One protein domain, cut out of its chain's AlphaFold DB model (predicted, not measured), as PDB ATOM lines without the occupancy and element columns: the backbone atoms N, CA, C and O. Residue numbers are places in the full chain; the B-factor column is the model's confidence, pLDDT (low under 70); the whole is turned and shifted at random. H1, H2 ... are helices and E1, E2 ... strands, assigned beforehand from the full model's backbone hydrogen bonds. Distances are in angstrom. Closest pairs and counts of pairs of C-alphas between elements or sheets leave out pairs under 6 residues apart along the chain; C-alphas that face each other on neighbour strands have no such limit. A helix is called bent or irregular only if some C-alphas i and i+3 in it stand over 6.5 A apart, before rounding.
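What this domain is: This is residues 199 to 372 and 550 to 572 of the 572 residues of the protein "GNAT family N-acetyltransferase" of Nannocystis exedens (UniProt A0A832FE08). What shape do these atoms make? A twisted sheet of seven strands curls round one long helix, H4, while H1 lies over the opposite face and H2 packs on H1. H3 and H6 meet at one end of the longest axis, with the turn between E2 and E3 at the other, and H5 and E7 sit near E6 and E8. What is the make-up? The printed part has 197 residues, with six named helices and eight named strands, which follow one another along the chain as E1, H1, H2, E2, E3, H3, E4, E5, H4, E6, H5, E7, E8 and H6, and its class is mixed, helices and strands; the sheet is branched at E3, with the neighbour pair E4 and E6 parallel and the pairs E1 and E2, E2 and E3, E3 and E4, E3 and E5, and E6 and E8 antiparallel. The whole is compact, with a radius of gyration of the C-alphas of 17.7 A, and only just elongated, spanning 60 by 39 by 32 A.

Where its parts are: Where are the strands? E1 is residues 199 to 202, from C-alpha 199 at (-26.592, 13.382, 0.946); E2 is 246 to 253, 23.5 A long; E3 is 259 to 271, 33.8 A; E4 is 296 to 302; E5 is 312 to 314; E6 is 342 to 349, 20.4 A; E7 is 365 to 368; E8 is 550 to 552. Where are the helices? H1 is residues 210 to 218, H2 225 to 234, H3 278 to 287, H4 320 to 338, 26.9 A long, H5 353 to 361, and H6 556 to 570, 21.4 A long, ending at C-alpha 570 at (-4.229, 27.109, -42.462).

How they stand to each other: How is the sheet paired? E3, bent by 67 degrees at residue 268, has E2 on one side, in a hairpin with N 248 and O 265 2.9 A apart, and on the other side E4, with N 268 and O 299 at 3.1 A, and E5, with N 262 and O 313 at 3.0 A. E1 is beside E2, with N 200 and O 251 at 2.8 A; E6 is beside E4, with N 302 and O 344 at 2.8 A, and E8 beside E6, with N 343 and O 551 at 2.9 A. E7 pairs with no named strand, but is near E6, with 9 pairs of C-alphas within 10 A. Which helices are on it? The sheet curls round H4, whose closest C-alphas to E3 are Trp 320 and Val 260, 6.0 A; H1 is on the opposite face, across the strands at a height over the sheet of 9.8 A. H2 only just grazes it with residues 228 to 232, and H5 grazes it with residues 355 to 360. How do the helices meet? H1 and H2 touch about perpendicular, at 85 degrees, closest at the C-alphas of Arg 210 and Trp 225, 5.8 A; H3 touches residues 564 to 568 of H6, only just about perpendicular at 70.0 degrees, closest at the C-alphas of Val 280 and Val 565, 6.0 A. In each of the six helices every O i to N i+4 pair is within hydrogen-bond range.

The domain as a whole: How large is it? The two C-alphas farthest apart, of Ser 256 and Arg 572, are 60.8 A apart. Where is it broken or unsure? Residues 373 to 549 are not printed, and C-alphas 372 and 550 are 19.0 A apart across this cut; of the links printed whole, H2 to E2 is long. The pLDDT is under 70 at residues 569 to 572.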
ATOM      1  N   VAL A 199     -26.436  12.702   2.234       97.56
ATOM      2  CA  VAL A 199     -26.592  13.382   0.946       97.56
ATOM      3  C   VAL A 199     -28.074  13.629   0.681       97.56
ATOM      4  O   VAL A 199     -28.877  12.702   0.729       97.56
ATOM      5  N   GLN A 200     -28.434  14.883   0.426       98.00
ATOM      6  CA  GLN A 200     -29.745  15.293  -0.067       98.00
ATOM      7  C   GLN A 200     -29.615  15.602  -1.556       98.00
ATOM      8  O   GLN A 200     -28.765  16.405  -1.940       98.00
ATOM      9  N   VAL A 201     -30.467  14.974  -2.362       98.38
ATOM     10  CA  VAL A 201     -30.566  15.192  -3.806       98.38
ATOM     11  C   VAL A 201     -31.990  15.629  -4.125       98.38
ATOM     12  O   VAL A 201     -32.930  15.027  -3.610       98.38
ATOM     13  N   ALA A 202     -32.134  16.667  -4.941       98.50
ATOM     14  CA  ALA A 202     -33.420  17.179  -5.409       98.50
ATOM     15  C   ALA A 202     -33.361  17.495  -6.905       98.50
ATOM     16  O   ALA A 202     -32.301  17.843  -7.425       98.50
ATOM     17  N   HIS A 203     -34.499  17.414  -7.592       97.88
ATOM     18  CA  HIS A 203     -34.588  17.683  -9.038       97.88
ATOM     19  C   HIS A 203     -35.233  19.028  -9.378       97.88
ATOM     20  O   HIS A 203     -35.381  19.377 -10.547       97.88
ATOM     21  N   THR A 204     -35.619  19.773  -8.350       98.50
ATOM     22  CA  THR A 204     -36.267  21.074  -8.454       98.50
ATOM     23  C   THR A 204     -35.927  21.874  -7.198       98.50
ATOM     24  O   THR A 204     -35.861  21.321  -6.093       98.50
ATOM     25  N   ILE A 205     -35.663  23.170  -7.338       98.25
ATOM     26  CA  ILE A 205     -35.228  24.041  -6.241       98.25
ATOM     27  C   ILE A 205     -36.301  24.159  -5.143       98.25
ATOM     28  O   ILE A 205     -36.007  24.454  -3.987       98.25
ATOM     29  N   GLN A 206     -37.551  23.854  -5.480       98.31
ATOM     30  CA  GLN A 206     -38.728  23.856  -4.620       98.31
ATOM     31  C   GLN A 206     -38.649  22.792  -3.516       98.31
ATOM     32  O   GLN A 206     -39.314  22.931  -2.491       98.31
ATOM     33  N   GLU A 207     -37.816  21.763  -3.690       98.38
ATOM     34  CA  GLU A 207     -37.525  20.742  -2.674       98.38
ATOM     35  C   GLU A 207     -36.411  21.169  -1.697       98.38
ATOM     36  O   GLU A 207     -36.120  20.463  -0.727       98.38
ATOM     37  N   ILE A 208     -35.772  22.315  -1.941       98.25
ATOM     38  CA  ILE A 208     -34.692  22.853  -1.118       98.25
ATOM     39  C   ILE A 208     -35.191  24.059  -0.319       98.25
ATOM     40  O   ILE A 208     -35.855  24.955  -0.846       98.25
ATOM     41  N   ASP A 209     -34.827  24.104   0.964       97.69
ATOM     42  CA  ASP A 209     -35.101  25.256   1.822       97.69
ATOM     43  C   ASP A 209     -34.411  26.520   1.283       97.69
ATOM     44  O   ASP A 209     -33.200  26.540   1.041       97.69
ATOM     45  N   ARG A 210     -35.197  27.585   1.092       97.06
ATOM     46  CA  ARG A 210     -34.724  28.827   0.473       97.06
ATOM     47  C   ARG A 210     -33.642  29.535   1.294       97.06
ATOM     48  O   ARG A 210     -32.590  29.795   0.712       97.06
ATOM     49  N   PRO A 211     -33.861  29.882   2.582       96.31
ATOM     50  CA  PRO A 211     -32.827  30.516   3.398       96.31
ATOM     51  C   PRO A 211     -31.500  29.758   3.366       96.31
ATOM     52  O   PRO A 211     -30.460  30.373   3.144       96.31
ATOM     53  N   LEU A 212     -31.554  28.428   3.496       96.88
ATOM     54  CA  LEU A 212     -30.368  27.585   3.419       96.88
ATOM     55  C   LEU A 212     -29.665  27.696   2.058       96.88
ATOM     56  O   LEU A 212     -28.454  27.885   1.999       96.88
ATOM     57  N   TRP A 213     -30.400  27.570   0.952       97.31
ATOM     58  CA  TRP A 213     -29.803  27.630  -0.384       97.31
ATOM     59  C   TRP A 213     -29.157  28.986  -0.681       97.31
ATOM     60  O   TRP A 213     -28.039  29.050  -1.208       97.31
ATOM     61  N   ASP A 214     -29.844  30.070  -0.324       95.50
ATOM     62  CA  ASP A 214     -29.361  31.427  -0.561       95.50
ATOM     63  C   ASP A 214     -28.073  31.717   0.226       95.50
ATOM     64  O   ASP A 214     -27.140  32.294  -0.338       95.50
ATOM     65  N   GLU A 215     -27.976  31.230   1.468       94.44
ATOM     66  CA  GLU A 215     -26.756  31.307   2.283       94.44
ATOM     67  C   GLU A 215     -25.580  30.551   1.637       94.44
ATOM     68  O   GLU A 215     -24.450  31.051   1.580       94.44
ATOM     69  N   LEU A 216     -25.835  29.342   1.132       94.94
ATOM     70  CA  LEU A 216     -24.789  28.469   0.602       94.94
ATOM     71  C   LEU A 216     -24.273  28.940  -0.758       94.94
ATOM     72  O   LEU A 216     -23.058  29.035  -0.948       94.94
ATOM     73  N   LEU A 217     -25.172  29.215  -1.704       94.06
ATOM     74  CA  LEU A 217     -24.842  29.444  -3.117       94.06
ATOM     75  C   LEU A 217     -25.425  30.736  -3.683       94.06
ATOM     76  O   LEU A 217     -24.841  31.298  -4.614       94.06
ATOM     77  N   GLY A 218     -26.520  31.244  -3.117       87.81
ATOM     78  CA  GLY A 218     -27.238  32.388  -3.673       87.81
ATOM     79  C   GLY A 218     -26.412  33.664  -3.781       87.81
ATOM     80  O   GLY A 218     -26.693  34.482  -4.652       87.81
ATOM     81  N   HIS A 219     -25.395  33.847  -2.938       83.81
ATOM     82  CA  HIS A 219     -24.499  35.015  -2.967       83.81
ATOM     83  C   HIS A 219     -23.200  34.781  -3.765       83.81
ATOM     84  O   HIS A 219     -22.414  35.704  -3.979       83.81
ATOM     85  N   ARG A 220     -22.940  33.540  -4.195       86.31
ATOM     86  CA  ARG A 220     -21.662  33.123  -4.806       86.31
ATOM     87  C   ARG A 220     -21.691  33.086  -6.331       86.31
ATOM     88  O   ARG A 220     -20.638  33.178  -6.959       86.31
ATOM     89  N   SER A 221     -22.879  32.937  -6.899       86.94
ATOM     90  CA  SER A 221     -23.164  32.909  -8.334       86.94
ATOM     91  C   SER A 221     -24.569  33.462  -8.589       86.94
ATOM     92  O   SER A 221     -25.293  33.782  -7.644       86.94
ATOM     93  N   CYS A 222     -24.989  33.524  -9.855       91.00
ATOM     94  CA  CYS A 222     -26.360  33.882 -10.258       91.00
ATOM     95  C   CYS A 222     -27.400  32.787  -9.930       91.00
ATOM     96  O   CYS A 222     -28.261  32.474 -10.748       91.00
ATOM     97  N   SER A 223     -27.300  32.168  -8.752       94.69
ATOM     98  CA  SER A 223     -27.984  30.914  -8.416       94.69
ATOM     99  C   SER A 223     -28.754  31.009  -7.100       94.69
ATOM    100  O   SER A 223     -28.865  30.017  -6.389       94.69
ATOM    101  N   SER A 224     -29.274  32.187  -6.733       96.06
ATOM    102  CA  SER A 224     -30.225  32.273  -5.610       96.06
ATOM    103  C   SER A 224     -31.458  31.414  -5.888       96.06
ATOM    104  O   SER A 224     -31.761  31.099  -7.040       96.06
ATOM    105  N   TRP A 225     -32.199  31.049  -4.850       97.69
ATOM    106  CA  TRP A 225     -33.357  30.163  -4.953       97.69
ATOM    107  C   TRP A 225     -34.360  30.667  -6.002       97.69
ATOM    108  O   TRP A 225     -34.794  29.922  -6.877       97.69
ATOM    109  N   HIS A 226     -34.656  31.972  -5.985       97.19
ATOM    110  CA  HIS A 226     -35.558  32.614  -6.954       97.19
ATOM    111  C   HIS A 226     -34.968  32.712  -8.366       97.19
ATOM    112  O   HIS A 226     -35.722  32.732  -9.339       97.19
ATOM    113  N   ALA A 227     -33.640  32.770  -8.502       97.00
ATOM    114  CA  ALA A 227     -32.983  32.720  -9.806       97.00
ATOM    115  C   ALA A 227     -33.060  31.311 -10.404       97.00
ATOM    116  O   ALA A 227     -33.386  31.166 -11.581       97.00
ATOM    117  N   MET A 228     -32.849  30.280  -9.581       97.94
ATOM    118  CA  MET A 228     -32.990  28.883  -9.990       97.94
ATOM    119  C   MET A 228     -34.436  28.545 -10.359       97.94
ATOM    120  O   MET A 228     -34.658  27.941 -11.400       97.94
ATOM    121  N   ALA A 229     -35.420  29.022  -9.590       98.19
ATOM    122  CA  ALA A 229     -36.835  28.824  -9.911       98.19
ATOM    123  C   ALA A 229     -37.216  29.470 -11.257       98.19
ATOM    124  O   ALA A 229     -37.955  28.882 -12.047       98.19
ATOM    125  N   ALA A 230     -36.679  30.661 -11.549       97.25
ATOM    126  CA  ALA A 230     -36.865  31.323 -12.839       97.25
ATOM    127  C   ALA A 230     -36.179  30.564 -13.986       97.25
ATOM    128  O   ALA A 230     -36.743  30.456 -15.074       97.25
ATOM    129  N   ALA A 231     -34.985  30.010 -13.750       97.75
ATOM    130  CA  ALA A 231     -34.287  29.186 -14.731       97.75
ATOM    131  C   ALA A 231     -35.059  27.889 -15.033       97.75
ATOM    132  O   ALA A 231     -35.268  27.573 -16.200       97.75
ATOM    133  N   GLU A 232     -35.549  27.176 -14.016       98.31
ATOM    134  CA  GLU A 232     -36.388  25.985 -14.201       98.31
ATOM    135  C   GLU A 232     -37.634  26.289 -15.041       98.31
ATOM    136  O   GLU A 232     -37.921  25.573 -16.003       98.31
ATOM    137  N   ALA A 233     -38.334  27.385 -14.735       97.69
ATOM    138  CA  ALA A 233     -39.505  27.815 -15.495       97.69
ATOM    139  C   ALA A 233     -39.157  28.187 -16.946       97.69
ATOM    140  O   ALA A 233     -39.878  27.819 -17.875       97.69
ATOM    141  N   ALA A 234     -38.037  28.885 -17.163       97.44
ATOM    142  CA  ALA A 234     -37.626  29.325 -18.493       97.44
ATOM    143  C   ALA A 234     -37.174  28.164 -19.389       97.44
ATOM    144  O   ALA A 234     -37.362  28.242 -20.607       97.44
ATOM    145  N   PHE A 235     -36.602  27.108 -18.804       97.88
ATOM    146  CA  PHE A 235     -35.967  25.988 -19.502       97.88
ATOM    147  C   PHE A 235     -36.736  24.663 -19.373       97.88
ATOM    148  O   PHE A 235     -36.136  23.594 -19.439       97.88
ATOM    149  N   THR A 236     -38.063  24.718 -19.233       95.56
ATOM    150  CA  THR A 236     -38.933  23.532 -19.207       95.56
ATOM    151  C   THR A 236     -40.060  23.656 -20.230       95.56
ATOM    152  O   THR A 236     -40.720  24.688 -20.325       95.56
ATOM    153  N   GLY A 237     -40.323  22.589 -20.990       94.69
ATOM    154  CA  GLY A 237     -41.456  22.524 -21.922       94.69
ATOM    155  C   GLY A 237     -41.284  23.364 -23.193       94.69
ATOM    156  O   GLY A 237     -42.270  23.713 -23.846       94.69
ATOM    157  N   ASN A 238     -40.046  23.695 -23.561       96.81
ATOM    158  CA  ASN A 238     -39.743  24.452 -24.771       96.81
ATOM    159  C   ASN A 238     -39.742  23.560 -26.018       96.81
ATOM    160  O   ASN A 238     -39.459  22.366 -25.960       96.81
ATOM    161  N   LYS A 239     -39.994  24.162 -27.187       95.69
ATOM    162  CA  LYS A 239     -40.018  23.439 -28.473       95.69
ATOM    163  C   LYS A 239     -38.649  22.904 -28.899       95.69
ATOM    164  O   LYS A 239     -38.583  21.862 -29.539       95.69
ATOM    165  N   ARG A 240     -37.579  23.651 -28.613       95.56
ATOM    166  CA  ARG A 240     -36.208  23.312 -29.019       95.56
ATOM    167  C   ARG A 240     -35.523  22.498 -27.916       95.56
ATOM    168  O   ARG A 240     -35.625  22.893 -26.755       95.56
ATOM    169  N   PRO A 241     -34.826  21.396 -28.234       95.50
ATOM    170  CA  PRO A 241     -34.227  20.521 -27.226       95.50
ATOM    171  C   PRO A 241     -33.180  21.225 -26.348       95.50
ATOM    172  O   PRO A 241     -33.163  21.007 -25.144       95.50
ATOM    173  N   GLU A 242     -32.379  22.140 -26.892       95.31
ATOM    174  CA  GLU A 242     -31.374  22.916 -26.145       95.31
ATOM    175  C   GLU A 242     -31.968  23.900 -25.121       95.31
ATOM    176  O   GLU A 242     -31.255  24.430 -24.269       95.31
ATOM    177  N   HIS A 243     -33.275  24.155 -25.203       96.94
ATOM    178  CA  HIS A 243     -34.019  24.997 -24.267       96.94
ATOM    179  C   HIS A 243     -34.715  24.179 -23.178       96.94
ATOM    180  O   HIS A 243     -35.562  24.716 -22.471       96.94
ATOM    181  N   ASN A 244     -34.400  22.889 -23.054       97.12
ATOM    182  CA  ASN A 244     -34.949  22.017 -22.025       97.12
ATOM    183  C   ASN A 244     -33.822  21.479 -21.144       97.12
ATOM    184  O   ASN A 244     -33.049  20.624 -21.576       97.12
ATOM    185  N   TRP A 245     -33.713  21.999 -19.922       97.50
ATOM    186  CA  TRP A 245     -32.666  21.618 -18.974       97.50
ATOM    187  C   TRP A 245     -33.237  20.698 -17.900       97.50
ATOM    188  O   TRP A 245     -34.336  20.919 -17.403       97.50
ATOM    189  N   SER A 246     -32.474  19.674 -17.516       97.88
ATOM    190  CA  SER A 246     -32.723  18.965 -16.252       97.88
ATOM    191  C   SER A 246     -31.863  19.580 -15.159       97.88
ATOM    192  O   SER A 246     -30.712  19.926 -15.425       97.88
ATOM    193  N   PHE A 247     -32.388  19.665 -13.943       98.25
ATOM    194  CA  PHE A 247     -31.675  20.215 -12.795       98.25
ATOM    195  C   PHE A 247     -31.439  19.134 -11.743       98.25
ATOM    196  O   PHE A 247     -32.235  18.203 -11.585       98.25
ATOM    197  N   LEU A 248     -30.319  19.255 -11.035       98.25
ATOM    198  CA  LEU A 248     -29.975  18.394  -9.918       98.25
ATOM    199  C   LEU A 248     -29.296  19.202  -8.820       98.25
ATOM    200  O   LEU A 248     -28.184  19.686  -9.003       98.25
ATOM    201  N   TYR A 249     -29.936  19.311  -7.669       98.62
ATOM    202  CA  TYR A 249     -29.437  20.021  -6.497       98.62
ATOM    203  C   TYR A 249     -28.872  19.018  -5.504       98.62
ATOM    204  O   TYR A 249     -29.514  18.009  -5.212       98.62
ATOM    205  N   VAL A 250     -27.683  19.292  -4.971       98.62
ATOM    206  CA  VAL A 250     -26.989  18.385  -4.054       98.62
ATOM    207  C   VAL A 250     -26.539  19.148  -2.817       98.62
ATOM    208  O   VAL A 250     -25.839  20.153  -2.922       98.62
ATOM    209  N   ILE A 251     -26.904  18.644  -1.636       98.50
ATOM    210  CA  ILE A 251     -26.422  19.138  -0.340       98.50
ATOM    211  C   ILE A 251     -25.876  17.956   0.457       98.50
ATOM    212  O   ILE A 251     -26.594  16.993   0.732       98.50
ATOM    213  N   VAL A 252     -24.616  18.043   0.870       98.25
ATOM    214  CA  VAL A 252     -23.934  17.036   1.685       98.25
ATOM    215  C   VAL A 252     -23.743  17.572   3.097       98.25
ATOM    216  O   VAL A 252     -23.213  18.669   3.285       98.25
ATOM    217  N   ARG A 253     -24.166  16.786   4.087       97.06
ATOM    218  CA  ARG A 253     -24.047  17.096   5.512       97.06
ATOM    219  C   ARG A 253     -23.206  16.059   6.244       97.06
ATOM    220  O   ARG A 253     -23.199  14.889   5.858       97.06
ATOM    221  N   ASP A 254     -22.528  16.494   7.296       94.06
ATOM    222  CA  ASP A 254     -21.840  15.605   8.229       94.06
ATOM    223  C   ASP A 254     -22.803  14.982   9.260       94.06
ATOM    224  O   ASP A 254     -24.022  15.180   9.223       94.06
ATOM    225  N   GLN A 255     -22.247  14.212  10.197       90.75
ATOM    226  CA  GLN A 255     -22.994  13.559  11.278       90.75
ATOM    227  C   GLN A 255     -23.627  14.546  12.272       90.75
ATOM    228  O   GLN A 255     -24.568  14.186  12.975       90.75
ATOM    229  N   SER A 256     -23.120  15.780  12.329       91.00
ATOM    230  CA  SER A 256     -23.630  16.863  13.177       91.00
ATOM    231  C   SER A 256     -24.675  17.724  12.454       91.00
ATOM    232  O   SER A 256     -25.026  18.800  12.937       91.00
ATOM    233  N   ASP A 257     -25.162  17.264  11.296       92.00
ATOM    234  CA  ASP A 257     -26.111  17.958  10.419       92.00
ATOM    235  C   ASP A 257     -25.579  19.278   9.825       92.00
ATOM    236  O   ASP A 257     -26.343  20.071   9.274       92.00
ATOM    237  N   GLN A 258     -24.264  19.513   9.882       94.38
ATOM    238  CA  GLN A 258     -23.640  20.690   9.279       94.38
ATOM    239  C   GLN A 258     -23.432  20.471   7.783       94.38
ATOM    240  O   GLN A 258     -22.989  19.405   7.356       94.38
ATOM    241  N   VAL A 259     -23.728  21.486   6.967       96.88
ATOM    242  CA  VAL A 259     -23.484  21.420   5.522       96.88
ATOM    243  C   VAL A 259     -21.985  21.511   5.251       96.88
ATOM    244  O   VAL A 259     -21.342  22.506   5.572       96.88
ATOM    245  N   VAL A 260     -21.443  20.475   4.613       97.44
ATOM    246  CA  VAL A 260     -20.027  20.390   4.233       97.44
ATOM    247  C   VAL A 260     -19.830  20.803   2.781       97.44
ATOM    248  O   VAL A 260     -18.854  21.473   2.454       97.44
ATOM    249  N   ALA A 261     -20.758  20.433   1.898       97.88
ATOM    250  CA  ALA A 261     -20.705  20.811   0.495       97.88
ATOM    251  C   ALA A 261     -22.112  20.993  -0.078       97.88
ATOM    252  O   ALA A 261     -23.039  20.286   0.313       97.88
ATOM    253  N   ALA A 262     -22.272  21.924  -1.013       98.12
ATOM    254  CA  ALA A 262     -23.507  22.076  -1.772       98.12
ATOM    255  C   ALA A 262     -23.215  22.570  -3.188       98.12
ATOM    256  O   ALA A 262     -22.316  23.384  -3.401       98.12
ATOM    257  N   THR A 263     -23.970  22.072  -4.158       98.44
ATOM    258  CA  THR A 263     -23.838  22.455  -5.565       98.44
ATOM    259  C   THR A 263     -25.125  22.144  -6.324       98.44
ATOM    260  O   THR A 263     -26.061  21.558  -5.774       98.44
ATOM    261  N   TYR A 264     -25.167  22.518  -7.598       98.31
ATOM    262  CA  TYR A 264     -26.159  22.013  -8.531       98.31
ATOM    263  C   TYR A 264     -25.523  21.684  -9.879       98.31
ATOM    264  O   TYR A 264     -24.526  22.287 -10.289       98.31
ATOM    265  N   PHE A 265     -26.155  20.748 -10.575       98.50
ATOM    266  CA  PHE A 265     -25.850  20.393 -11.945       98.50
ATOM    267  C   PHE A 265     -27.028  20.710 -12.855       98.50
ATOM    268  O   PHE A 265     -28.190  20.626 -12.452       98.50
ATOM    269  N   THR A 266     -26.714  21.030 -14.104       98.12
ATOM    270  CA  THR A 266     -27.672  21.045 -15.201       98.12
ATOM    271  C   THR A 266     -27.286  20.023 -16.254       98.12
ATOM    272  O   THR A 266     -26.104  19.826 -16.542       98.12
ATOM    273  N   VAL A 267     -28.288  19.368 -16.835       98.19
ATOM    274  CA  VAL A 267     -28.123  18.513 -18.011       98.19
ATOM    275  C   VAL A 267     -28.751  19.224 -19.198       98.19
ATOM    276  O   VAL A 267     -29.961  19.457 -19.211       98.19
ATOM    277  N   THR A 268     -27.928  19.591 -20.177       96.50
ATOM    278  CA  THR A 268     -28.342  20.374 -21.351       96.50
ATOM    279  C   THR A 268     -27.536  19.991 -22.582       96.50
ATOM    280  O   THR A 268     -26.415  19.500 -22.471       96.50
ATOM    281  N   LEU A 269     -28.072  20.263 -23.773       96.50
ATOM    282  CA  LEU A 269     -27.240  20.339 -24.970       96.50
ATOM    283  C   LEU A 269     -26.264  21.514 -24.843       96.50
ATOM    284  O   LEU A 269     -26.654  22.631 -24.491       96.50
ATOM    285  N   GLY A 270     -24.998  21.245 -25.133       94.69
ATOM    286  CA  GLY A 270     -23.912  22.210 -25.151       94.69
ATOM    287  C   GLY A 270     -23.164  22.132 -26.474       94.69
ATOM    288  O   GLY A 270     -22.950  21.053 -27.020       94.69
ATOM    289  N   LYS A 271     -22.775  23.294 -26.993       94.00
ATOM    290  CA  LYS A 271     -21.896  23.390 -28.157       94.00
ATOM    291  C   LYS A 271     -20.485  22.985 -27.735       94.00
ATOM    292  O   LYS A 271     -19.932  23.596 -26.817       94.00
ATOM    293  N   ASP A 272     -19.889  22.002 -28.404       91.25
ATOM    294  CA  ASP A 272     -18.569  21.475 -28.015       91.25
ATOM    295  C   ASP A 272     -17.453  22.527 -28.162       91.25
ATOM    296  O   ASP A 272     -16.416  22.465 -27.504       91.25
ATOM    297  N   ASP A 273     -17.694  23.554 -28.981       91.44
ATOM    298  CA  ASP A 273     -16.788  24.670 -29.225       91.44
ATOM    299  C   ASP A 273     -17.016  25.883 -28.306       91.44
ATOM    300  O   ASP A 273     -16.450  26.947 -28.555       91.44
ATOM    301  N   MET A 274     -17.802  25.749 -27.229       89.81
ATOM    302  CA  MET A 274     -18.180  26.854 -26.333       89.81
ATOM    303  C   MET A 274     -17.005  27.730 -25.879       89.81
ATOM    304  O   MET A 274     -17.155  28.947 -25.785       89.81
ATOM    305  N   LEU A 275     -15.845  27.130 -25.595       84.94
ATOM    306  CA  LEU A 275     -14.652  27.825 -25.088       84.94
ATOM    307  C   LEU A 275     -13.566  28.044 -26.156       84.94
ATOM    308  O   LEU A 275     -12.462  28.509 -25.847       84.94
ATOM    309  N   MET A 276     -13.855  27.712 -27.415       86.62
ATOM    310  CA  MET A 276     -12.890  27.815 -28.501       86.62
ATOM    311  C   MET A 276     -12.621  29.271 -28.900       86.62
ATOM    312  O   MET A 276     -13.233  30.236 -28.434       86.62
ATOM    313  N   ARG A 277     -11.596  29.457 -29.735       86.50
ATOM    314  CA  ARG A 277     -11.303  30.775 -30.306       86.50
ATOM    315  C   ARG A 277     -12.403  31.155 -31.295       86.50
ATOM    316  O   ARG A 277     -12.883  30.298 -32.032       86.50
ATOM    317  N   THR A 278     -12.725  32.445 -31.355       88.69
ATOM    318  CA  THR A 278     -13.793  33.014 -32.192       88.69
ATOM    319  C   THR A 278     -13.760  32.506 -33.631       88.69
ATOM    320  O   THR A 278     -14.806  32.244 -34.212       88.69
ATOM    321  N   GLU A 279     -12.578  32.354 -34.224       89.00
ATOM    322  CA  GLU A 279     -12.427  31.940 -35.621       89.00
ATOM    323  C   GLU A 279     -12.829  30.481 -35.840       89.00
ATOM    324  O   GLU A 279     -13.447  30.152 -36.849       89.00
ATOM    325  N   VAL A 280     -12.532  29.626 -34.862       89.12
ATOM    326  CA  VAL A 280     -12.916  28.213 -34.871       89.12
ATOM    327  C   VAL A 280     -14.428  28.090 -34.722       89.12
ATOM    328  O   VAL A 280     -15.073  27.438 -35.540       89.12
ATOM    329  N   SER A 281     -15.006  28.799 -33.752       92.38
ATOM    330  CA  SER A 281     -16.458  28.848 -33.580       92.38
ATOM    331  C   SER A 281     -17.167  29.429 -34.802       92.38
ATOM    332  O   SER A 281     -18.208  28.925 -35.197       92.38
ATOM    333  N   THR A 282     -16.584  30.429 -35.472       91.44
ATOM    334  CA  THR A 282     -17.146  30.988 -36.716       91.44
ATOM    335  C   THR A 282     -17.224  29.929 -37.816       91.44
ATOM    336  O   THR A 282     -18.257  29.811 -38.470       91.44
ATOM    337  N   ALA A 283     -16.162  29.140 -38.008       89.75
ATOM    338  CA  ALA A 283     -16.150  28.065 -38.999       89.75
ATOM    339  C   ALA A 283     -17.191  26.976 -38.683       89.75
ATOM    340  O   ALA A 283     -17.872  26.491 -39.586       89.75
ATOM    341  N   ILE A 284     -17.371  26.639 -37.404       91.88
ATOM    342  CA  ILE A 284     -18.398  25.685 -36.965       91.88
ATOM    343  C   ILE A 284     -19.809  26.242 -37.178       91.88
ATOM    344  O   ILE A 284     -20.668  25.526 -37.684       91.88
ATOM    345  N   GLU A 285     -20.065  27.512 -36.851       93.31
ATOM    346  CA  GLU A 285     -21.376  28.138 -37.071       93.31
ATOM    347  C   GLU A 285     -21.768  28.180 -38.556       93.31
ATOM    348  O   GLU A 285     -22.956  28.163 -38.871       93.31
ATOM    349  N   LEU A 286     -20.800  28.196 -39.485       91.50
ATOM    350  CA  LEU A 286     -21.092  28.035 -40.914       91.50
ATOM    351  C   LEU A 286     -21.641  26.639 -41.222       91.50
ATOM    352  O   LEU A 286     -22.643  26.549 -41.925       91.50
ATOM    353  N   ARG A 287     -21.050  25.579 -40.653       89.19
ATOM    354  CA  ARG A 287     -21.547  24.198 -40.803       89.19
ATOM    355  C   ARG A 287     -22.905  24.001 -40.121       89.19
ATOM    356  O   ARG A 287     -23.768  23.310 -40.653       89.19
ATOM    357  N   ARG A 288     -23.147  24.694 -38.998       93.75
ATOM    358  CA  ARG A 288     -24.438  24.661 -38.289       93.75
ATOM    359  C   ARG A 288     -25.616  25.275 -39.051       93.75
ATOM    360  O   ARG A 288     -26.755  25.161 -38.605       93.75
ATOM    361  N   ARG A 289     -25.374  25.922 -40.196       92.19
ATOM    362  CA  ARG A 289     -26.453  26.365 -41.092       92.19
ATOM    363  C   ARG A 289     -27.164  25.188 -41.754       92.19
ATOM    364  O   ARG A 289     -28.371  25.282 -41.958       92.19
ATOM    365  N   ASP A 290     -26.426  24.116 -42.033       91.81
ATOM    366  CA  ASP A 290     -26.942  22.910 -42.683       91.81
ATOM    367  C   ASP A 290     -27.314  21.833 -41.648       91.81
ATOM    368  O   ASP A 290     -28.370  21.214 -41.759       91.81
ATOM    369  N   ASP A 291     -26.503  21.673 -40.595       91.81
ATOM    370  CA  ASP A 291     -26.793  20.811 -39.439       91.81
ATOM    371  C   ASP A 291     -26.757  21.617 -38.122       91.81
ATOM    372  O   ASP A 291     -25.688  21.773 -37.523       91.81
ATOM    373  N   PRO A 292     -27.909  22.107 -37.620       93.00
ATOM    374  CA  PRO A 292     -27.982  22.948 -36.421       93.00
ATOM    375  C   PRO A 292     -27.345  22.361 -35.155       93.00
ATOM    376  O   PRO A 292     -27.033  23.123 -34.236       93.00
ATOM    377  N   TYR A 293     -27.160  21.038 -35.097       94.19
ATOM    378  CA  TYR A 293     -26.591  20.328 -33.952       94.19
ATOM    379  C   TYR A 293     -25.181  19.790 -34.212       94.19
ATOM    380  O   TYR A 293     -24.632  19.103 -33.349       94.19
ATOM    381  N   PHE A 294     -24.545  20.165 -35.326       91.44
ATOM    382  CA  PHE A 294     -23.154  19.817 -35.602       91.44
ATOM    383  C   PHE A 294     -22.248  20.200 -34.419       91.44
ATOM    384  O   PHE A 294     -22.290  21.339 -33.933       91.44
ATOM    385  N   LEU A 295     -21.442  19.241 -33.944       90.62
ATOM    386  CA  LEU A 295     -20.599  19.363 -32.742       90.62
ATOM    387  C   LEU A 295     -21.365  19.903 -31.528       90.62
ATOM    388  O   LEU A 295     -21.055  20.965 -30.972       90.62
ATOM    389  N   THR A 296     -22.425  19.187 -31.174       93.44
ATOM    390  CA  THR A 296     -23.204  19.414 -29.963       93.44
ATOM    391  C   THR A 296     -23.279  18.119 -29.176       93.44
ATOM    392  O   THR A 296     -23.720  17.095 -29.697       93.44
ATOM    393  N   SER A 297     -22.941  18.192 -27.894       93.06
ATOM    394  CA  SER A 297     -23.053  17.073 -26.967       93.06
ATOM    395  C   SER A 297     -24.066  17.376 -25.875       93.06
ATOM    396  O   SER A 297     -24.288  18.528 -25.499       93.06
ATOM    397  N   LEU A 298     -24.663  16.331 -25.304       95.94
ATOM    398  CA  LEU A 298     -25.307  16.469 -24.004       95.94
ATOM    399  C   LEU A 298     -24.215  16.636 -22.938       95.94
ATOM    400  O   LEU A 298     -23.256  15.862 -22.899       95.94
ATOM    401  N   VAL A 299     -24.362  17.648 -22.091       96.19
ATOM    402  CA  VAL A 299     -23.391  18.052 -21.073       96.19
ATOM    403  C   VAL A 299     -24.056  17.998 -19.705       96.19
ATOM    404  O   VAL A 299     -25.109  18.603 -19.509       96.19
ATOM    405  N   VAL A 300     -23.417  17.314 -18.756       97.94
ATOM    406  CA  VAL A 300     -23.687  17.496 -17.324       97.94
ATOM    407  C   VAL A 300     -22.744  18.591 -16.840       97.94
ATOM    408  O   VAL A 300     -21.531  18.401 -16.829       97.94
ATOM    409  N   SER A 301     -23.273  19.759 -16.494       97.06
ATOM    410  CA  SER A 301     -22.478  20.907 -16.054       97.06
ATOM    411  C   SER A 301     -22.764  21.217 -14.597       97.06
ATOM    412  O   SER A 301     -23.923  21.357 -14.233       97.06
ATOM    413  N   MET A 302     -21.733  21.403 -13.773       97.81
ATOM    414  CA  MET A 302     -21.874  22.141 -12.518       97.81
ATOM    415  C   MET A 302     -22.184  23.598 -12.870       97.81
ATOM    416  O   MET A 302     -21.467  24.197 -13.675       97.81
ATOM    417  N   GLY A 303     -23.258  24.154 -12.321       95.69
ATOM    418  CA  GLY A 303     -23.789  25.427 -12.805       95.69
ATOM    419  C   GLY A 303     -24.703  25.275 -14.027       95.69
ATOM    420  O   GLY A 303     -25.105  24.175 -14.404       95.69
ATOM    421  N   SER A 304     -25.032  26.395 -14.671       93.62
ATOM    422  CA  SER A 304     -25.873  26.450 -15.878       93.62
ATOM    423  C   SER A 304     -25.380  27.463 -16.918       93.62
ATOM    424  O   SER A 304     -24.520  28.304 -16.638       93.62
ATOM    425  N   GLY A 305     -25.969  27.431 -18.119       89.62
ATOM    426  CA  GLY A 305     -25.742  28.449 -19.153       89.62
ATOM    427  C   GLY A 305     -26.257  29.848 -18.782       89.62
ATOM    428  O   GLY A 305     -25.858  30.825 -19.408       89.62
ATOM    429  N   LEU A 306     -27.101  29.957 -17.748       92.12
ATOM    430  CA  LEU A 306     -27.595  31.214 -17.181       92.12
ATOM    431  C   LEU A 306     -26.917  31.496 -15.828       92.12
ATOM    432  O   LEU A 306     -27.548  31.955 -14.880       92.12
ATOM    433  N   SER A 307     -25.619  31.204 -15.724       92.69
ATOM    434  CA  SER A 307     -24.863  31.450 -14.499       92.69
ATOM    435  C   SER A 307     -23.377  31.724 -14.744       92.69
ATOM    436  O   SER A 307     -22.756  31.191 -15.673       92.69
ATOM    437  N   GLU A 308     -22.819  32.549 -13.862       91.19
ATOM    438  CA  GLU A 308     -21.390  32.787 -13.659       91.19
ATOM    439  C   GLU A 308     -21.132  32.858 -12.145       91.19
ATOM    440  O   GLU A 308     -22.012  33.270 -11.380       91.19
ATOM    441  N   GLY A 309     -19.938  32.453 -11.713       88.44
ATOM    442  CA  GLY A 309     -19.473  32.564 -10.330       88.44
ATOM    443  C   GLY A 309     -19.227  31.202  -9.691       88.44
ATOM    444  O   GLY A 309     -19.180  30.188 -10.373       88.44
ATOM    445  N   SER A 310     -19.065  31.150  -8.367       91.00
ATOM    446  CA  SER A 310     -18.807  29.867  -7.704       91.00
ATOM    447  C   SER A 310     -20.099  29.061  -7.554       91.00
ATOM    448  O   SER A 310     -21.004  29.444  -6.807       91.00
ATOM    449  N   HIS A 311     -20.153  27.918  -8.241       96.06
ATOM    450  CA  HIS A 311     -21.267  26.955  -8.203       96.06
ATOM    451  C   HIS A 311     -21.093  25.873  -7.131       96.06
ATOM    452  O   HIS A 311     -21.933  24.984  -7.000       96.06
ATOM    453  N   LEU A 312     -20.002  25.935  -6.364       97.06
ATOM    454  CA  LEU A 312     -19.689  25.005  -5.289       97.06
ATOM    455  C   LEU A 312     -19.541  25.767  -3.970       97.06
ATOM    456  O   LEU A 312     -18.671  26.628  -3.809       97.06
ATOM    457  N   PHE A 313     -20.374  25.405  -3.003       96.81
ATOM    458  CA  PHE A 313     -20.100  25.634  -1.596       96.81
ATOM    459  C   PHE A 313     -19.289  24.456  -1.064       96.81
ATOM    460  O   PHE A 313     -19.658  23.301  -1.272       96.81
ATOM    461  N   LEU A 314     -18.206  24.756  -0.352       95.69
ATOM    462  CA  LEU A 314     -17.350  23.754   0.265       95.69
ATOM    463  C   LEU A 314     -16.791  24.304   1.577       95.69
ATOM    464  O   LEU A 314     -15.986  25.241   1.581       95.69
ATOM    465  N   ALA A 315     -17.207  23.721   2.695       93.56
ATOM    466  CA  ALA A 315     -16.619  23.991   3.992       93.56
ATOM    467  C   ALA A 315     -15.203  23.404   3.989       93.56
ATOM    468  O   ALA A 315     -15.029  22.204   4.122       93.56
ATOM    469  N   ARG A 316     -14.162  24.234   3.834       90.44
ATOM    470  CA  ARG A 316     -12.734  23.819   3.825       90.44
ATOM    471  C   ARG A 316     -12.215  23.273   5.166       90.44
ATOM    472  O   ARG A 316     -11.019  23.276   5.433       90.44
ATOM    473  N   LYS A 317     -13.119  22.850   6.043       87.31
ATOM    474  CA  LYS A 317     -12.870  22.239   7.345       87.31
ATOM    475  C   LYS A 317     -13.754  20.997   7.447       87.31
ATOM    476  O   LYS A 317     -14.864  21.003   6.927       87.31
ATOM    477  N   GLY A 318     -13.279  19.969   8.144       86.06
ATOM    478  CA  GLY A 318     -13.984  18.686   8.218       86.06
ATOM    479  C   GLY A 318     -13.807  17.843   6.945       86.06
ATOM    480  O   GLY A 318     -12.853  18.073   6.194       86.06
ATOM    481  N   PRO A 319     -14.702  16.875   6.682       92.38
ATOM    482  CA  PRO A 319     -14.545  15.837   5.653       92.38
ATOM    483  C   PRO A 319     -14.880  16.327   4.238       92.38
ATOM    484  O   PRO A 319     -15.608  15.681   3.483       92.38
ATOM    485  N   TRP A 320     -14.371  17.493   3.851       93.69
ATOM    486  CA  TRP A 320     -14.758  18.146   2.603       93.69
ATOM    487  C   TRP A 320     -14.382  17.335   1.359       93.69
ATOM    488  O   TRP A 320     -15.142  17.326   0.394       93.69
ATOM    489  N   GLN A 321     -13.263  16.602   1.388       95.12
ATOM    490  CA  GLN A 321     -12.852  15.714   0.294       95.12
ATOM    491  C   GLN A 321     -13.833  14.554   0.126       95.12
ATOM    492  O   GLN A 321     -14.260  14.265  -0.989       95.12
ATOM    493  N   ALA A 322     -14.246  13.930   1.233       95.12
ATOM    494  CA  ALA A 322     -15.250  12.873   1.209       95.12
ATOM    495  C   ALA A 322     -16.605  13.413   0.720       95.12
ATOM    496  O   ALA A 322     -17.247  12.787  -0.119       95.12
ATOM    497  N   ALA A 323     -17.013  14.609   1.158       96.69
ATOM    498  CA  ALA A 323     -18.231  15.253   0.669       96.69
ATOM    499  C   ALA A 323     -18.176  15.554  -0.835       96.69
ATOM    500  O   ALA A 323     -19.151  15.320  -1.551       96.69
ATOM    501  N   LEU A 324     -17.026  16.015  -1.329       96.62
ATOM    502  CA  LEU A 324     -16.820  16.274  -2.747       96.62
ATOM    503  C   LEU A 324     -16.786  14.978  -3.569       96.62
ATOM    504  O   LEU A 324     -17.343  14.957  -4.663       96.62
ATOM    505  N   HIS A 325     -16.241  13.878  -3.036       96.38
ATOM    506  CA  HIS A 325     -16.359  12.555  -3.657       96.38
ATOM    507  C   HIS A 325     -17.823  12.131  -3.820       96.38
ATOM    508  O   HIS A 325     -18.200  11.718  -4.912       96.38
ATOM    509  N   ARG A 326     -18.675  12.317  -2.800       97.31
ATOM    510  CA  ARG A 326     -20.118  12.013  -2.915       97.31
ATOM    511  C   ARG A 326     -20.809  12.860  -3.987       97.31
ATOM    512  O   ARG A 326     -21.664  12.356  -4.706       97.31
ATOM    513  N   ILE A 327     -20.423  14.131  -4.132       98.00
ATOM    514  CA  ILE A 327     -20.899  14.987  -5.233       98.00
ATOM    515  C   ILE A 327     -20.441  14.441  -6.593       98.00
ATOM    516  O   ILE A 327     -21.241  14.399  -7.527       98.00
ATOM    517  N   LEU A 328     -19.177  14.021  -6.718       97.06
ATOM    518  CA  LEU A 328     -18.649  13.462  -7.963       97.06
ATOM    519  C   LEU A 328     -19.312  12.134  -8.335       97.06
ATOM    520  O   LEU A 328     -19.579  11.928  -9.512       97.06
ATOM    521  N   GLU A 329     -19.611  11.266  -7.368       96.44
ATOM    522  CA  GLU A 329     -20.370  10.029  -7.592       96.44
ATOM    523  C   GLU A 329     -21.731  10.336  -8.226       96.44
ATOM    524  O   GLU A 329     -22.038   9.818  -9.293       96.44
ATOM    525  N   ILE A 330     -22.487  11.277  -7.651       97.62
ATOM    526  CA  ILE A 330     -23.784  11.706  -8.195       97.62
ATOM    527  C   ILE A 330     -23.644  12.285  -9.609       97.62
ATOM    528  O   ILE A 330     -24.427  11.967 -10.504       97.62
ATOM    529  N   ALA A 331     -22.642  13.138  -9.829       97.50
ATOM    530  CA  ALA A 331     -22.399  13.737 -11.136       97.50
ATOM    531  C   ALA A 331     -22.016  12.684 -12.191       97.50
ATOM    532  O   ALA A 331     -22.424  12.787 -13.349       97.50
ATOM    533  N   LEU A 332     -21.245  11.666 -11.796       95.06
ATOM    534  CA  LEU A 332     -20.855  10.549 -12.651       95.06
ATOM    535  C   LEU A 332     -22.030   9.619 -12.951       95.06
ATOM    536  O   LEU A 332     -22.156   9.187 -14.098       95.06
ATOM    537  N   ASP A 333     -22.898   9.357 -11.977       96.38
ATOM    538  CA  ASP A 333     -24.121   8.579 -12.174       96.38
ATOM    539  C   ASP A 333     -25.041   9.273 -13.184       96.38
ATOM    540  O   ASP A 333     -25.485   8.649 -14.149       96.38
ATOM    541  N   GLU A 334     -25.251  10.585 -13.048       97.31
ATOM    542  CA  GLU A 334     -26.011  11.371 -14.024       97.31
ATOM    543  C   GLU A 334     -25.363  11.379 -15.403       97.31
ATOM    544  O   GLU A 334     -26.032  11.171 -16.420       97.31
ATOM    545  N   TYR A 335     -24.048  11.576 -15.454       95.25
ATOM    546  CA  TYR A 335     -23.278  11.519 -16.686       95.25
ATOM    547  C   TYR A 335     -23.453  10.163 -17.384       95.25
ATOM    548  O   TYR A 335     -23.727  10.111 -18.586       95.25
ATOM    549  N   GLN A 336     -23.377   9.051 -16.652       93.56
ATOM    550  CA  GLN A 336     -23.602   7.706 -17.184       93.56
ATOM    551  C   GLN A 336     -25.052   7.498 -17.635       93.56
ATOM    552  O   GLN A 336     -25.270   7.099 -18.783       93.56
ATOM    553  N   ARG A 337     -26.023   7.823 -16.772       95.81
ATOM    554  CA  ARG A 337     -27.471   7.665 -16.992       95.81
ATOM    555  C   ARG A 337     -27.948   8.399 -18.240       95.81
ATOM    556  O   ARG A 337     -28.705   7.845 -19.033       95.81
ATOM    557  N   THR A 338     -27.491   9.633 -18.423       94.31
ATOM    558  CA  THR A 338     -27.884  10.503 -19.543       94.31
ATOM    559  C   THR A 338     -27.084  10.240 -20.817       94.31
ATOM    560  O   THR A 338     -27.412  10.777 -21.869       94.31
ATOM    561  N   ARG A 339     -26.040   9.404 -20.738       93.12
ATOM    562  CA  ARG A 339     -25.054   9.201 -21.809       93.12
ATOM    563  C   ARG A 339     -24.434  10.512 -22.306       93.12
ATOM    564  O   ARG A 339     -24.105  10.624 -23.482       93.12
ATOM    565  N   ALA A 340     -24.254  11.479 -21.408       93.75
ATOM    566  CA  ALA A 340     -23.631  12.752 -21.735       93.75
ATOM    567  C   ALA A 340     -22.218  12.558 -22.311       93.75
ATOM    568  O   ALA A 340     -21.467  11.683 -21.864       93.75
ATOM    569  N   GLY A 341     -21.875  13.376 -23.307       90.94
ATOM    570  CA  GLY A 341     -20.548  13.399 -23.924       90.94
ATOM    571  C   GLY A 341     -19.518  14.102 -23.043       90.94
ATOM    572  O   GLY A 341     -18.337  13.762 -23.085       90.94
ATOM    573  N   LEU A 342     -19.980  15.027 -22.192       92.38
ATOM    574  CA  LEU A 342     -19.133  15.851 -21.337       92.38
ATOM    575  C   LEU A 342     -19.678  15.951 -19.906       92.38
ATOM    576  O   LEU A 342     -20.869  16.188 -19.699       92.38
ATOM    577  N   LEU A 343     -18.785  15.834 -18.926       95.62
ATOM    578  CA  LEU A 343     -18.994  16.284 -17.552       95.62
ATOM    579  C   LEU A 343     -18.087  17.495 -17.304       95.62
ATOM    580  O   LEU A 343     -16.860  17.390 -17.385       95.62
ATOM    581  N   LEU A 344     -18.698  18.647 -17.036       95.50
ATOM    582  CA  LEU A 344     -18.042  19.947 -16.932       95.50
ATOM    583  C   LEU A 344     -18.222  20.524 -15.525       95.50
ATOM    584  O   LEU A 344     -19.335  20.825 -15.108       95.50
ATOM    585  N   LEU A 345     -17.126  20.749 -14.807       96.75
ATOM    586  CA  LEU A 345     -17.116  21.501 -13.552       96.75
ATOM    587  C   LEU A 345     -16.457  22.851 -13.839       96.75
ATOM    588  O   LEU A 345     -15.294  22.879 -14.221       96.75
ATOM    589  N   ARG A 346     -17.171  23.971 -13.714       93.94
ATOM    590  CA  ARG A 346     -16.701  25.277 -14.216       93.94
ATOM    591  C   ARG A 346     -16.661  26.369 -13.151       93.94
ATOM    592  O   ARG A 346     -17.207  26.205 -12.066       93.94
ATOM    593  N   ASP A 347     -16.026  27.482 -13.518       92.19
ATOM    594  CA  ASP A 347     -15.891  28.717 -12.737       92.19
ATOM    595  C   ASP A 347     -15.106  28.547 -11.416       92.19
ATOM    596  O   ASP A 347     -15.307  29.272 -10.441       92.19
ATOM    597  N   PHE A 348     -14.154  27.608 -11.391       94.69
ATOM    598  CA  PHE A 348     -13.205  27.453 -10.286       94.69
ATOM    599  C   PHE A 348     -12.078  28.468 -10.401       94.69
ATOM    600  O   PHE A 348     -11.654  28.810 -11.505       94.69
ATOM    601  N   ARG A 349     -11.518  28.908  -9.274       92.25
ATOM    602  CA  ARG A 349     -10.319  29.749  -9.300       92.25
ATOM    603  C   ARG A 349      -9.111  28.957  -9.793       92.25
ATOM    604  O   ARG A 349      -8.893  27.820  -9.386       92.25
ATOM    605  N   ASP A 350      -8.304  29.580 -10.645       91.56
ATOM    606  CA  ASP A 350      -7.126  28.933 -11.232       91.56
ATOM    607  C   ASP A 350      -5.996  28.679 -10.212       91.56
ATOM    608  O   ASP A 350      -5.169  27.789 -10.417       91.56
ATOM    609  N   ASP A 351      -5.977  29.430  -9.105       93.31
ATOM    610  CA  ASP A 351      -4.956  29.378  -8.051       93.31
ATOM    611  C   ASP A 351      -5.212  28.324  -6.956       93.31
ATOM    612  O   ASP A 351      -4.361  28.122  -6.090       93.31
ATOM    613  N   ASP A 352      -6.338  27.607  -7.010       93.75
ATOM    614  CA  ASP A 352      -6.687  26.557  -6.048       93.75
ATOM    615  C   ASP A 352      -6.029  25.217  -6.404       93.75
ATOM    616  O   ASP A 352      -6.600  24.352  -7.078       93.75
ATOM    617  N   THR A 353      -4.777  25.050  -5.981       93.19
ATOM    618  CA  THR A 353      -3.979  23.855  -6.292       93.19
ATOM    619  C   THR A 353      -4.497  22.590  -5.611       93.19
ATOM    620  O   THR A 353      -4.339  21.501  -6.163       93.19
ATOM    621  N   GLU A 354      -5.140  22.719  -4.450       94.50
ATOM    622  CA  GLU A 354      -5.692  21.599  -3.686       94.50
ATOM    623  C   GLU A 354      -6.903  20.986  -4.401       94.50
ATOM    624  O   GLU A 354      -6.928  19.774  -4.634       94.50
ATOM    625  N   LEU A 355      -7.864  21.811  -4.841       94.38
ATOM    626  CA  LEU A 355      -8.967  21.326  -5.677       94.38
ATOM    627  C   LEU A 355      -8.475  20.813  -7.025       94.38
ATOM    628  O   LEU A 355      -8.985  19.807  -7.514       94.38
ATOM    629  N   ALA A 356      -7.482  21.475  -7.624       93.69
ATOM    630  CA  ALA A 356      -6.931  21.020  -8.892       93.69
ATOM    631  C   ALA A 356      -6.324  19.615  -8.785       93.69
ATOM    632  O   ALA A 356      -6.581  18.787  -9.657       93.69
ATOM    633  N   SER A 357      -5.572  19.328  -7.715       93.56
ATOM    634  CA  SER A 357      -5.064  17.975  -7.453       93.56
ATOM    635  C   SER A 357      -6.214  16.992  -7.269       93.56
ATOM    636  O   SER A 357      -6.253  15.978  -7.955       93.56
ATOM    637  N   PHE A 358      -7.195  17.337  -6.428       95.19
ATOM    638  CA  PHE A 358      -8.345  16.478  -6.161       95.19
ATOM    639  C   PHE A 358      -9.089  16.082  -7.446       95.19
ATOM    640  O   PHE A 358      -9.364  14.903  -7.666       95.19
ATOM    641  N   PHE A 359      -9.403  17.037  -8.324       95.62
ATOM    642  CA  PHE A 359     -10.108  16.733  -9.572       95.62
ATOM    643  C   PHE A 359      -9.238  15.952 -10.566       95.62
ATOM    644  O   PHE A 359      -9.747  15.033 -11.208       95.62
ATOM    645  N   ASN A 360      -7.939  16.254 -10.664       90.94
ATOM    646  CA  ASN A 360      -7.015  15.490 -11.509       90.94
ATOM    647  C   ASN A 360      -6.918  14.022 -11.060       90.94
ATOM    648  O   ASN A 360      -7.020  13.121 -11.894       90.94
ATOM    649  N   ASP A 361      -6.806  13.776  -9.752       91.12
ATOM    650  CA  ASP A 361      -6.756  12.427  -9.170       91.12
ATOM    651  C   ASP A 361      -8.063  11.646  -9.417       91.12
ATOM    652  O   ASP A 361      -8.062  10.418  -9.492       91.12
ATOM    653  N   ASN A 362      -9.176  12.358  -9.631       90.44
ATOM    654  CA  ASN A 362     -10.482  11.803  -9.997       90.44
ATOM    655  C   ASN A 362     -10.743  11.769 -11.523       90.44
ATOM    656  O   ASN A 362     -11.880  11.566 -11.964       90.44
ATOM    657  N   GLY A 363      -9.702  11.937 -12.348       86.38
ATOM    658  CA  GLY A 363      -9.763  11.743 -13.800       86.38
ATOM    659  C   GLY A 363     -10.334  12.920 -14.594       86.38
ATOM    660  O   GLY A 363     -10.794  12.725 -15.722       86.38
ATOM    661  N   PHE A 364     -10.329  14.128 -14.027       92.25
ATOM    662  CA  PHE A 364     -10.655  15.351 -14.756       92.25
ATOM    663  C   PHE A 364      -9.403  16.012 -15.330       92.25
ATOM    664  O   PHE A 364      -8.308  15.900 -14.791       92.25
ATOM    665  N   ILE A 365      -9.590  16.761 -16.414       90.06
ATOM    666  CA  ILE A 365      -8.553  17.582 -17.037       90.06
ATOM    667  C   ILE A 365      -8.879  19.051 -16.784       90.06
ATOM    668  O   ILE A 365      -9.980  19.511 -17.096       90.06
ATOM    669  N   LYS A 366      -7.914  19.802 -16.249       91.94
ATOM    670  CA  LYS A 366      -8.028  21.253 -16.061       91.94
ATOM    671  C   LYS A 366      -7.901  21.993 -17.400       91.94
ATOM    672  O   LYS A 366      -6.922  21.816 -18.123       91.94
ATOM    673  N   VAL A 367      -8.857  22.867 -17.699       90.38
ATOM    674  CA  VAL A 367      -8.927  23.695 -18.911       90.38
ATOM    675  C   VAL A 367      -9.084  25.168 -18.506       90.38
ATOM    676  O   VAL A 367      -9.895  25.471 -17.630       90.38
ATOM    677  N   PRO A 368      -8.325  26.107 -19.102       89.88
ATOM    678  CA  PRO A 368      -8.470  27.527 -18.791       89.88
ATOM    679  C   PRO A 368      -9.827  28.071 -19.258       89.88
ATOM    680  O   PRO A 368     -10.298  27.737 -20.347       89.88
ATOM    681  N   MET A 369     -10.420  28.951 -18.454       90.19
ATOM    682  CA  MET A 369     -11.618  29.714 -18.806       90.19
ATOM    683  C   MET A 369     -11.280  31.197 -19.011       90.19
ATOM    684  O   MET A 369     -10.119  31.607 -18.950       90.19
ATOM    685  N   LEU A 370     -12.289  31.999 -19.344       88.06
ATOM    686  CA  LEU A 370     -12.143  33.449 -19.448       88.06
ATOM    687  C   LEU A 370     -12.052  34.092 -18.063       88.06
ATOM    688  O   LEU A 370     -12.742  33.685 -17.133       88.06
ATOM    689  N   ASP A 371     -11.237  35.137 -17.957       90.06
ATOM    690  CA  ASP A 371     -11.099  35.904 -16.721       90.06
ATOM    691  C   ASP A 371     -12.420  36.598 -16.359       90.06
ATOM    692  O   ASP A 371     -12.980  37.338 -17.169       90.06
ATOM    693  N   SER A 372     -12.877  36.440 -15.119       91.25
ATOM    694  CA  SER A 372     -14.018  37.194 -14.589       91.25
ATOM    695  C   SER A 372     -13.567  38.567 -14.092       91.25
ATOM    696  O   SER A 372     -12.528  38.703 -13.440       91.25
ATOM    697  N   VAL A 550     -12.779  19.077 -16.731       92.50
ATOM    698  CA  VAL A 550     -13.542  18.446 -17.803       92.50
ATOM    699  C   VAL A 550     -13.250  16.958 -17.842       92.50
ATOM    700  O   VAL A 550     -12.093  16.544 -17.768       92.50
ATOM    701  N   ARG A 551     -14.299  16.158 -18.012       90.62
ATOM    702  CA  ARG A 551     -14.199  14.737 -18.335       90.62
ATOM    703  C   ARG A 551     -15.032  14.450 -19.582       90.62
ATOM    704  O   ARG A 551     -16.224  14.742 -19.603       90.62
ATOM    705  N   SER A 552     -14.388  13.903 -20.612       87.31
ATOM    706  CA  SER A 552     -15.025  13.524 -21.882       87.31
ATOM    707  C   SER A 552     -15.330  12.028 -21.921       87.31
ATOM    708  O   SER A 552     -14.642  11.240 -21.263       87.31
ATOM    709  N   ARG A 553     -16.354  11.629 -22.685       83.38
ATOM    710  CA  ARG A 553     -16.716  10.214 -22.886       83.38
ATOM    711  C   ARG A 553     -15.845   9.552 -23.930       83.38
ATOM    712  O   ARG A 553     -15.408   8.423 -23.727       83.38
ATOM    713  N   ASP A 554     -15.630  10.262 -25.024       72.81
ATOM    714  CA  ASP A 554     -14.793   9.833 -26.126       72.81
ATOM    715  C   ASP A 554     -13.756  10.902 -26.467       72.81
ATOM    716  O   ASP A 554     -13.789  12.042 -25.987       72.81
ATOM    717  N   ASP A 555     -12.795  10.494 -27.279       71.81
ATOM    718  CA  ASP A 555     -11.788  11.354 -27.874       71.81
ATOM    719  C   ASP A 555     -12.157  11.804 -29.297       71.81
ATOM    720  O   ASP A 555     -11.447  12.649 -29.849       71.81
ATOM    721  N   PHE A 556     -13.259  11.301 -29.870       70.44
ATOM    722  CA  PHE A 556     -13.710  11.590 -31.232       70.44
ATOM    723  C   PHE A 556     -14.068  13.065 -31.396       70.44
ATOM    724  O   PHE A 556     -13.508  13.732 -32.268       70.44
ATOM    725  N   VAL A 557     -14.916  13.606 -30.513       75.06
ATOM    726  CA  VAL A 557     -15.284  15.034 -30.541       75.06
ATOM    727  C   VAL A 557     -14.033  15.902 -30.396       75.06
ATOM    728  O   VAL A 557     -13.822  16.854 -31.148       75.06
ATOM    729  N   GLY A 558     -13.133  15.526 -29.483       73.25
ATOM    730  CA  GLY A 558     -11.855  16.211 -29.297       73.25
ATOM    731  C   GLY A 558     -10.943  16.142 -30.529       73.25
ATOM    732  O   GLY A 558     -10.247  17.111 -30.835       73.25
ATOM    733  N   ALA A 559     -10.933  15.018 -31.248       70.50
ATOM    734  CA  ALA A 559     -10.152  14.827 -32.466       70.50
ATOM    735  C   ALA A 559     -10.709  15.654 -33.633       70.50
ATOM    736  O   ALA A 559      -9.945  16.390 -34.263       70.50
ATOM    737  N   ARG A 560     -12.030  15.627 -33.835       73.50
ATOM    738  CA  ARG A 560     -12.752  16.470 -34.801       73.50
ATOM    739  C   ARG A 560     -12.519  17.956 -34.524       73.50
ATOM    740  O   ARG A 560     -12.304  18.755 -35.434       73.50
ATOM    741  N   MET A 561     -12.475  18.334 -33.245       81.00
ATOM    742  CA  MET A 561     -12.207  19.711 -32.852       81.00
ATOM    743  C   MET A 561     -10.763  20.140 -33.167       81.00
ATOM    744  O   MET A 561     -10.536  21.239 -33.671       81.00
ATOM    745  N   ARG A 562      -9.764  19.277 -32.927       75.88
ATOM    746  CA  ARG A 562      -8.357  19.558 -33.286       75.88
ATOM    747  C   ARG A 562      -8.157  19.734 -34.788       75.88
ATOM    748  O   ARG A 562      -7.396  20.610 -35.192       75.88
ATOM    749  N   GLU A 563      -8.842  18.938 -35.596       77.75
ATOM    750  CA  GLU A 563      -8.845  19.093 -37.048       77.75
ATOM    751  C   GLU A 563      -9.358  20.473 -37.463       77.75
ATOM    752  O   GLU A 563      -8.649  21.205 -38.145       77.75
ATOM    753  N   LEU A 564     -10.554  20.857 -37.015       79.50
ATOM    754  CA  LEU A 564     -11.146  22.159 -37.338       79.50
ATOM    755  C   LEU A 564     -10.244  23.326 -36.918       79.50
ATOM    756  O   LEU A 564     -10.134  24.333 -37.617       79.50
ATOM    757  N   VAL A 565      -9.548  23.190 -35.784       78.00
ATOM    758  CA  VAL A 565      -8.529  24.161 -35.357       78.00
ATOM    759  C   VAL A 565      -7.380  24.246 -36.361       78.00
ATOM    760  O   VAL A 565      -6.921  25.354 -36.649       78.00
ATOM    761  N   ALA A 566      -6.908  23.109 -36.873       71.75
ATOM    762  CA  ALA A 566      -5.852  23.060 -37.877       71.75
ATOM    763  C   ALA A 566      -6.314  23.676 -39.209       71.75
ATOM    764  O   ALA A 566      -5.594  24.497 -39.769       71.75
ATOM    765  N   GLU A 567      -7.533  23.376 -39.668       74.19
ATOM    766  CA  GLU A 567      -8.123  23.952 -40.888       74.19
ATOM    767  C   GLU A 567      -8.204  25.485 -40.829       74.19
ATOM    768  O   GLU A 567      -7.760  26.188 -41.741       74.19
ATOM    769  N   VAL A 568      -8.717  26.023 -39.719       79.62
ATOM    770  CA  VAL A 568      -8.806  27.476 -39.508       79.62
ATOM    771  C   VAL A 568      -7.419  28.110 -39.393       79.62
ATOM    772  O   VAL A 568      -7.222  29.243 -39.830       79.62
ATOM    773  N   GLY A 569      -6.450  27.388 -38.825       69.44
ATOM    774  CA  GLY A 569      -5.057  27.825 -38.754       69.44
ATOM    775  C   GLY A 569      -4.383  27.956 -40.123       69.44
ATOM    776  O   GLY A 569      -3.554  28.845 -40.283       69.44
ATOM    777  N   LEU A 570      -4.757  27.114 -41.090       57.62
ATOM    778  CA  LEU A 570      -4.229  27.109 -42.462       57.62
ATOM    779  C   LEU A 570      -4.913  28.121 -43.391       57.62
ATOM    780  O   LEU A 570      -4.359  28.484 -44.420       57.62
ATOM    781  N   SER A 571      -6.118  28.571 -43.037       53.50
ATOM    782  CA  SER A 571      -6.893  29.557 -43.809       53.50
ATOM    783  C   SER A 571      -6.475  31.015 -43.534       53.50
ATOM    784  O   SER A 571      -7.127  31.944 -44.014       53.50
ATOM    785  N   ARG A 572      -5.429  31.219 -42.722       43.19
ATOM    786  CA  ARG A 572      -4.783  32.505 -42.419       43.19
ATOM    787  C   ARG A 572      -3.433  32.579 -43.104       43.19
ATOM    788  O   ARG A 572      -3.101  33.696 -43.558       43.19
TER     789      ARG A 572